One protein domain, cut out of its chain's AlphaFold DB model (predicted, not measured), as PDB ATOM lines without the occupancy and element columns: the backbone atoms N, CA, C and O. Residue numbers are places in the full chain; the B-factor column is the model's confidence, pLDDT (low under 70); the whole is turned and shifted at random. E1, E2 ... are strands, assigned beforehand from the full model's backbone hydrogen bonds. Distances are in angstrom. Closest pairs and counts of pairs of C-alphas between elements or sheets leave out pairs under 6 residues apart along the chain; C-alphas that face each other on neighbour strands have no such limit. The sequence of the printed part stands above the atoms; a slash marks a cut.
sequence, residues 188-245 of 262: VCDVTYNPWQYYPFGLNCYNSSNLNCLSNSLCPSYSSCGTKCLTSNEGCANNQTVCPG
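What this domain is: This is residues 188 to 245 of the 262 residues of the protein "Hypothetical protein" of Rotaria socialis (UniProt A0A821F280). Three small antiparallel hairpins follow one another along the longest axis: E1 and E2 at one end, E3 and E4 in the middle, E5 and E6 at the other. A loop, residues 221 to 233, lies between the last two. The printed part has 58 residues, 25 of them, under half, in six named strands, E1 to E6 in order; the class is all strand. It is compact, with a radius of gyration of the C-alphas of 10.9 A and spans of 30 by 21 by 15 A.

How they stand to each other: E1, residues 188 to 191, and E2, 202 to 206, form a hairpin; N 189 and O 204, 2.9 A apart, are within hydrogen-bond range. So are N 212 and O 219, 2.8 A, in the hairpin of E3, 211 to 214, and E4, 217 to 220. The closest C-alphas of E1 and E4, Val 191 and Ser 217, are 5.1 A apart. E5, 234 to 237, and E6, 241 to 244, form a hairpin, with N 235 and O 243 at 2.9 A; E4 and E5 are apart.

Where its parts are: E1 begins at C-alpha 188 (172.901, 214.267, 186.346). E2 spans 12.4 A. E6 ends at C-alpha 244 (146.233, 224.373, 181.556).

The domain as a whole: The printed part has no cut. The link from E4 to E5 is long. No printed residue is under 70 in pLDDT.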
ATOM      1  N   VAL A 188     172.873 213.087 185.468       96.75
ATOM      2  CA  VAL A 188     172.901 214.267 186.346       96.75
ATOM      3  C   VAL A 188     171.953 215.337 185.827       96.75
ATOM      4  O   VAL A 188     171.950 215.639 184.638       96.75
ATOM      5  N   CYS A 189     171.157 215.908 186.727       96.25
ATOM      6  CA  CYS A 189     170.294 217.055 186.469       96.25
ATOM      7  C   CYS A 189     170.720 218.221 187.355       96.25
ATOM      8  O   CYS A 189     170.820 218.041 188.567       96.25
ATOM      9  N   ASP A 190     170.936 219.401 186.782       96.31
ATOM     10  CA  ASP A 190     171.054 220.634 187.560       96.31
ATOM     11  C   ASP A 190     169.655 221.218 187.769       96.31
ATOM     12  O   ASP A 190     169.052 221.774 186.853       96.31
ATOM     13  N   VAL A 191     169.088 221.002 188.952       94.69
ATOM     14  CA  VAL A 191     167.721 221.403 189.274       94.69
ATOM     15  C   VAL A 191     167.727 222.858 189.729       94.69
ATOM     16  O   VAL A 191     168.044 223.160 190.878       94.69
ATOM     17  N   THR A 192     167.324 223.767 188.845       94.00
ATOM     18  CA  THR A 192     167.122 225.192 189.168       94.00
ATOM     19  C   THR A 192     165.645 225.559 189.281       94.00
ATOM     20  O   THR A 192     165.307 226.616 189.812       94.00
ATOM     21  N   TYR A 193     164.752 224.662 188.850       87.62
ATOM     22  CA  TYR A 193     163.309 224.814 188.965       87.62
ATOM     23  C   TYR A 193     162.662 223.509 189.433       87.62
ATOM     24  O   TYR A 193     162.774 222.472 188.779       87.62
ATOM     25  N   ASN A 194     161.944 223.548 190.555       85.62
ATOM     26  CA  ASN A 194     161.255 222.378 191.091       85.62
ATOM     27  C   ASN A 194     159.772 222.681 191.371       85.62
ATOM     28  O   ASN A 194     159.429 223.098 192.480       85.62
ATOM     29  N   PRO A 195     158.881 222.446 190.392       78.69
ATOM     30  CA  PRO A 195     157.459 222.720 190.554       78.69
ATOM     31  C   PRO A 195     156.780 221.788 191.563       78.69
ATOM     32  O   PRO A 195     155.731 222.130 192.098       78.69
ATOM     33  N   TRP A 196     157.371 220.622 191.834       76.62
ATOM     34  CA  TRP A 196     156.783 219.603 192.698       76.62
ATOM     35  C   TRP A 196     157.325 219.620 194.131       76.62
ATOM     36  O   TRP A 196     156.856 218.855 194.964       76.62
ATOM     37  N   GLN A 197     158.344 220.437 194.414       80.81
ATOM     38  CA  GLN A 197     159.050 220.496 195.703       80.81
ATOM     39  C   GLN A 197     159.630 219.150 196.199       80.81
ATOM     40  O   GLN A 197     160.121 219.071 197.318       80.81
ATOM     41  N   TYR A 198     159.665 218.108 195.356       82.75
ATOM     42  CA  TYR A 198     160.189 216.787 195.731       82.75
ATOM     43  C   TYR A 198     161.714 216.676 195.676       82.75
ATOM     44  O   TYR A 198     162.297 215.925 196.453       82.75
ATOM     45  N   TYR A 199     162.363 217.398 194.761       86.81
ATOM     46  CA  TYR A 199     163.805 217.309 194.534       86.81
ATOM     47  C   TYR A 199     164.559 218.539 195.067       86.81
ATOM     48  O   TYR A 199     164.131 219.675 194.853       86.81
ATOM     49  N   PRO A 200     165.692 218.367 195.759       89.50
ATOM     50  CA  PRO A 200     166.484 219.506 196.201       89.50
ATOM     51  C   PRO A 200     167.038 220.283 194.995       89.50
ATOM     52  O   PRO A 200     167.307 219.703 193.944       89.50
ATOM     53  N   PHE A 201     167.207 221.599 195.142       93.88
ATOM     54  CA  PHE A 201     167.874 222.425 194.130       93.88
ATOM     55  C   PHE A 201     169.361 222.050 193.995       93.88
ATOM     56  O   PHE A 201     169.989 221.631 194.970       93.88
ATOM     57  N   GLY A 202     169.921 222.243 192.800       94.56
ATOM     58  CA  GLY A 202     171.308 221.926 192.446       94.56
ATOM     59  C   GLY A 202     171.471 220.582 191.731       94.56
ATOM     60  O   GLY A 202     170.521 220.025 191.174       94.56
ATOM     61  N   LEU A 203     172.697 220.055 191.730       95.44
ATOM     62  CA  LEU A 203     173.028 218.813 191.034       95.44
ATOM     63  C   LEU A 203     172.390 217.600 191.718       95.44
ATOM     64  O   LEU A 203     172.586 217.365 192.908       95.44
ATOM     65  N   ASN A 204     171.672 216.801 190.936       95.38
ATOM     66  CA  ASN A 204     170.994 215.596 191.387       95.38
ATOM     67  C   ASN A 204     171.289 214.426 190.449       95.38
ATOM     68  O   ASN A 204     171.109 214.530 189.235       95.38
ATOM     69  N   CYS A 205     171.668 213.287 191.024       96.62
ATOM     70  CA  CYS A 205     171.756 212.024 190.302       96.62
ATOM     71  C   CYS A 205     170.360 211.413 190.163       96.62
ATOM     72  O   CYS A 205     169.643 211.269 191.155       96.62
ATOM     73  N   TYR A 206     169.979 210.998 188.959       95.69
ATOM     74  CA  TYR A 206     168.675 210.391 188.711       95.69
ATOM     75  C   TYR A 206     168.766 209.213 187.743       95.69
ATOM     76  O   TYR A 206     169.679 209.115 186.927       95.69
ATOM     77  N   ASN A 207     167.806 208.292 187.834       95.88
ATOM     78  CA  ASN A 207     167.675 207.203 186.871       95.88
ATOM     79  C   ASN A 207     166.763 207.652 185.722       95.88
ATOM     80  O   ASN A 207     165.568 207.875 185.937       95.88
ATOM     81  N   SER A 208     167.323 207.745 184.515       94.06
ATOM     82  CA  SER A 208     166.616 208.168 183.298       94.06
ATOM     83  C   SER A 208     165.503 207.213 182.854       94.06
ATOM     84  O   SER A 208     164.675 207.585 182.036       94.06
ATOM     85  N   SER A 209     165.441 206.002 183.416       94.38
ATOM     86  CA  SER A 209     164.336 205.061 183.174       94.38
ATOM     87  C   SER A 209     163.036 205.496 183.859       94.38
ATOM     88  O   SER A 209     161.956 205.102 183.434       94.38
ATOM     89  N   ASN A 210     163.138 206.282 184.937       93.75
ATOM     90  CA  ASN A 210     161.997 206.672 185.771       93.75
ATOM     91  C   ASN A 210     161.749 208.181 185.738       93.75
ATOM     92  O   ASN A 210     160.597 208.618 185.803       93.75
ATOM     93  N   LEU A 211     162.811 208.979 185.632       94.75
ATOM     94  CA  LEU A 211     162.766 210.433 185.733       94.75
ATOM     95  C   LEU A 211     163.373 211.084 184.490       94.75
ATOM     96  O   LEU A 211     164.331 210.571 183.922       94.75
ATOM     97  N   ASN A 212     162.865 212.260 184.144       94.44
ATOM     98  CA  ASN A 212     163.387 213.115 183.090       94.44
ATOM     99  C   ASN A 212     163.925 214.412 183.699       94.44
ATOM    100  O   ASN A 212     163.280 215.007 184.564       94.44
ATOM    101  N   CYS A 213     165.092 214.858 183.230       95.25
ATOM    102  CA  CYS A 213     165.615 216.194 183.503       95.25
ATOM    103  C   CYS A 213     165.302 217.093 182.309       95.25
ATOM    104  O   CYS A 213     165.907 216.955 181.246       95.25
ATOM    105  N   LEU A 214     164.330 217.985 182.467       94.38
ATOM    106  CA  LEU A 214     163.817 218.837 181.402       94.38
ATOM    107  C   LEU A 214     163.851 220.289 181.856       94.38
ATOM    108  O   LEU A 214     163.230 220.643 182.856       94.38
ATOM    109  N   SER A 215     164.569 221.133 181.113       92.06
ATOM    110  CA  SER A 215     164.713 222.565 181.415       92.06
ATOM    111  C   SER A 215     165.125 222.833 182.871       92.06
ATOM    112  O   SER A 215     164.501 223.641 183.555       92.06
ATOM    113  N   ASN A 216     166.159 222.133 183.353       93.75
ATOM    114  CA  ASN A 216     166.662 222.236 184.731       93.75
ATOM    115  C   ASN A 216     165.610 221.893 185.802       93.75
ATOM    116  O   ASN A 216     165.619 222.430 186.912       93.75
ATOM    117  N   SER A 217     164.675 221.008 185.457       93.75
ATOM    118  CA  SER A 217     163.662 220.473 186.356       93.75
ATOM    119  C   SER A 217     163.649 218.958 186.270       93.75
ATOM    120  O   SER A 217     163.703 218.394 185.178       93.75
ATOM    121  N   LEU A 218     163.583 218.297 187.421       94.88
ATOM    122  CA  LEU A 218     163.483 216.848 187.496       94.88
ATOM    123  C   LEU A 218     162.020 216.461 187.718       94.88
ATOM    124  O   LEU A 218     161.378 216.953 188.648       94.88
ATOM    125  N   CYS A 219     161.485 215.582 186.875       93.06
ATOM    126  CA  CYS A 219     160.117 215.093 187.004       93.06
ATOM    127  C   CYS A 219     159.992 213.614 186.636       93.06
ATOM    128  O   CYS A 219     160.821 213.086 185.893       93.06
ATOM    129  N   PRO A 220     158.946 212.927 187.127       92.00
ATOM    130  CA  PRO A 220     158.602 211.600 186.645       92.00
ATOM    131  C   PRO A 220     158.377 211.585 185.136       92.00
ATOM    132  O   PRO A 220     157.817 212.529 184.581       92.00
ATOM    133  N   SER A 221     158.755 210.487 184.481       89.69
ATOM    134  CA  SER A 221     158.641 210.364 183.018       89.69
ATOM    135  C   SER A 221     157.200 210.483 182.507       89.69
ATOM    136  O   SER A 221     156.973 210.913 181.384       89.69
ATOM    137  N   TYR A 222     156.211 210.148 183.339       87.50
ATOM    138  CA  TYR A 222     154.789 210.324 183.020       87.50
ATOM    139  C   TYR A 222     154.287 211.768 183.208       87.50
ATOM    140  O   TYR A 222     153.183 212.089 182.779       87.50
ATOM    141  N   SER A 223     155.079 212.636 183.841       90.12
ATOM    142  CA  SER A 223     154.774 214.053 184.088       90.12
ATOM    143  C   SER A 223     155.622 214.981 183.210       90.12
ATOM    144  O   SER A 223     155.892 216.118 183.589       90.12
ATOM    145  N   SER A 224     156.070 214.516 182.044       90.94
ATOM    146  CA  SER A 224     156.789 215.336 181.062       90.94
ATOM    147  C   SER A 224     155.966 215.591 179.804       90.94
ATOM    148  O   SER A 224     155.201 214.731 179.374       90.94
ATOM    149  N   CYS A 225     156.160 216.761 179.196       90.94
ATOM    150  CA  CYS A 225     155.584 217.134 177.908       90.94
ATOM    151  C   CYS A 225     156.616 217.902 177.084       90.94
ATOM    152  O   CYS A 225     157.027 219.002 177.466       90.94
ATOM    153  N   GLY A 226     157.064 217.317 175.972       90.50
ATOM    154  CA  GLY A 226     158.158 217.873 175.181       90.50
ATOM    155  C   GLY A 226     159.403 218.117 176.040       90.50
ATOM    156  O   GLY A 226     159.979 217.186 176.597       90.50
ATOM    157  N   THR A 227     159.804 219.381 176.172       90.38
ATOM    158  CA  THR A 227     160.996 219.809 176.925       90.38
ATOM    159  C   THR A 227     160.683 220.385 178.309       90.38
ATOM    160  O   THR A 227     161.552 221.019 178.919       90.38
ATOM    161  N   LYS A 228     159.453 220.210 178.812       90.62
ATOM    162  CA  LYS A 228     158.994 220.761 180.095       90.62
ATOM    163  C   LYS A 228     158.441 219.663 181.007       90.62
ATOM    164  O   LYS A 228     157.737 218.756 180.569       90.62
ATOM    165  N   CYS A 229     158.720 219.793 182.299       91.94
ATOM    166  CA  CYS A 229     158.004 219.075 183.345       91.94
ATOM    167  C   CYS A 229     156.631 219.714 183.592       91.94
ATOM    168  O   CYS A 229     156.535 220.916 183.843       91.94
ATOM    169  N   LEU A 230     155.577 218.906 183.528       89.31
ATOM    170  CA  LEU A 230     154.216 219.322 183.853       89.31
ATOM    171  C   LEU A 230     154.102 219.615 185.352       89.31
ATOM    172  O   LEU A 230     154.786 218.988 186.164       89.31
ATOM    173  N   THR A 231     153.226 220.544 185.711       87.19
ATOM    174  CA  THR A 231     152.726 220.749 187.076       87.19
ATOM    175  C   THR A 231     151.444 219.943 187.311       87.19
ATOM    176  O   THR A 231     150.890 219.349 186.387       87.19
ATOM    177  N   SER A 232     150.930 219.927 188.544       82.75
ATOM    178  CA  SER A 232     149.715 219.177 188.901       82.75
ATOM    179  C   SER A 232     148.455 219.581 188.124       82.75
ATOM    180  O   SER A 232     147.494 218.817 188.099       82.75
ATOM    181  N   ASN A 233     148.447 220.766 187.507       84.31
ATOM    182  CA  ASN A 233     147.271 221.358 186.862       84.31
ATOM    183  C   ASN A 233     147.443 221.477 185.338       84.31
ATOM    184  O   ASN A 233     146.691 222.202 184.685       84.31
ATOM    185  N   GLU A 234     148.457 220.815 184.782       85.81
ATOM    186  CA  GLU A 234     148.804 220.853 183.365       85.81
ATOM    187  C   GLU A 234     148.679 219.455 182.739       85.81
ATOM    188  O   GLU A 234     149.086 218.452 183.327       85.81
ATOM    189  N   GLY A 235     148.139 219.396 181.521       85.25
ATOM    190  CA  GLY A 235     148.101 218.195 180.683       85.25
ATOM    191  C   GLY A 235     149.010 218.324 179.460       85.25
ATOM    192  O   GLY A 235     149.382 219.431 179.073       85.25
ATOM    193  N   CYS A 236     149.348 217.194 178.831       87.81
ATOM    194  CA  CYS A 236     150.145 217.165 177.604       87.81
ATOM    195  C   CYS A 236     149.329 216.675 176.406       87.81
ATOM    196  O   CYS A 236     148.925 215.514 176.356       87.81
ATOM    197  N   ALA A 237     149.141 217.542 175.415       84.44
ATOM    198  CA  ALA A 237     148.581 217.197 174.119       84.44
ATOM    199  C   ALA A 237     149.712 216.927 173.111       84.44
ATOM    200  O   ALA A 237     150.667 217.700 172.989       84.44
ATOM    201  N   ASN A 238     149.607 215.811 172.382       83.75
ATOM    202  CA  ASN A 238     150.522 215.421 171.298       83.75
ATOM    203  C   ASN A 238     152.020 215.419 171.671       83.75
ATOM    204  O   ASN A 238     152.872 215.652 170.819       83.75
ATOM    205  N   ASN A 239     152.348 215.170 172.944       83.88
ATOM    206  CA  ASN A 239     153.718 215.150 173.472       83.88
ATOM    207  C   ASN A 239     154.510 216.472 173.316       83.88
ATOM    208  O   ASN A 239     155.735 216.474 173.424       83.88
ATOM    209  N   GLN A 240     153.839 217.593 173.035       87.44
ATOM    210  CA  GLN A 240     154.498 218.883 172.773       87.44
ATOM    211  C   GLN A 240     153.747 220.077 173.359       87.44
ATOM    212  O   GLN A 240     154.375 221.045 173.786       87.44
ATOM    213  N   THR A 241     152.415 220.037 173.378       86.12
ATOM    214  CA  THR A 241     151.599 221.180 173.784       86.12
ATOM    215  C   THR A 241     151.110 220.995 175.213       86.12
ATOM    216  O   THR A 241     150.414 220.031 175.519       86.12
ATOM    217  N   VAL A 242     151.463 221.930 176.095       87.75
ATOM    218  CA  VAL A 242     150.984 221.951 177.481       87.75
ATOM    219  C   VAL A 242     149.661 222.710 177.532       87.75
ATOM    220  O   VAL A 242     149.628 223.887 177.177       87.75
ATOM    221  N   CYS A 243     148.586 222.065 177.986       84.62
ATOM    222  CA  CYS A 243     147.310 222.739 178.229       84.62
ATOM    223  C   CYS A 243     147.104 222.955 179.743       84.62
ATOM    224  O   CYS A 243     147.281 222.008 180.517       84.62
ATOM    225  N   PRO A 244     146.688 224.156 180.186       82.56
ATOM    226  CA  PRO A 244     146.233 224.373 181.556       82.56
ATOM    227  C   PRO A 244     144.837 223.759 181.744       82.56
ATOM    228  O   PRO A 244     143.944 224.020 180.939       82.56
ATOM    229  N   GLY A 245     144.607 222.969 182.795       71.38
ATOM    230  CA  GLY A 245     143.255 222.481 183.086       71.38
ATOM    231  C   GLY A 245     143.186 221.140 183.808       71.38
ATOM    232  O   GLY A 245     143.791 220.153 183.411       71.38
TER     233      GLY A 245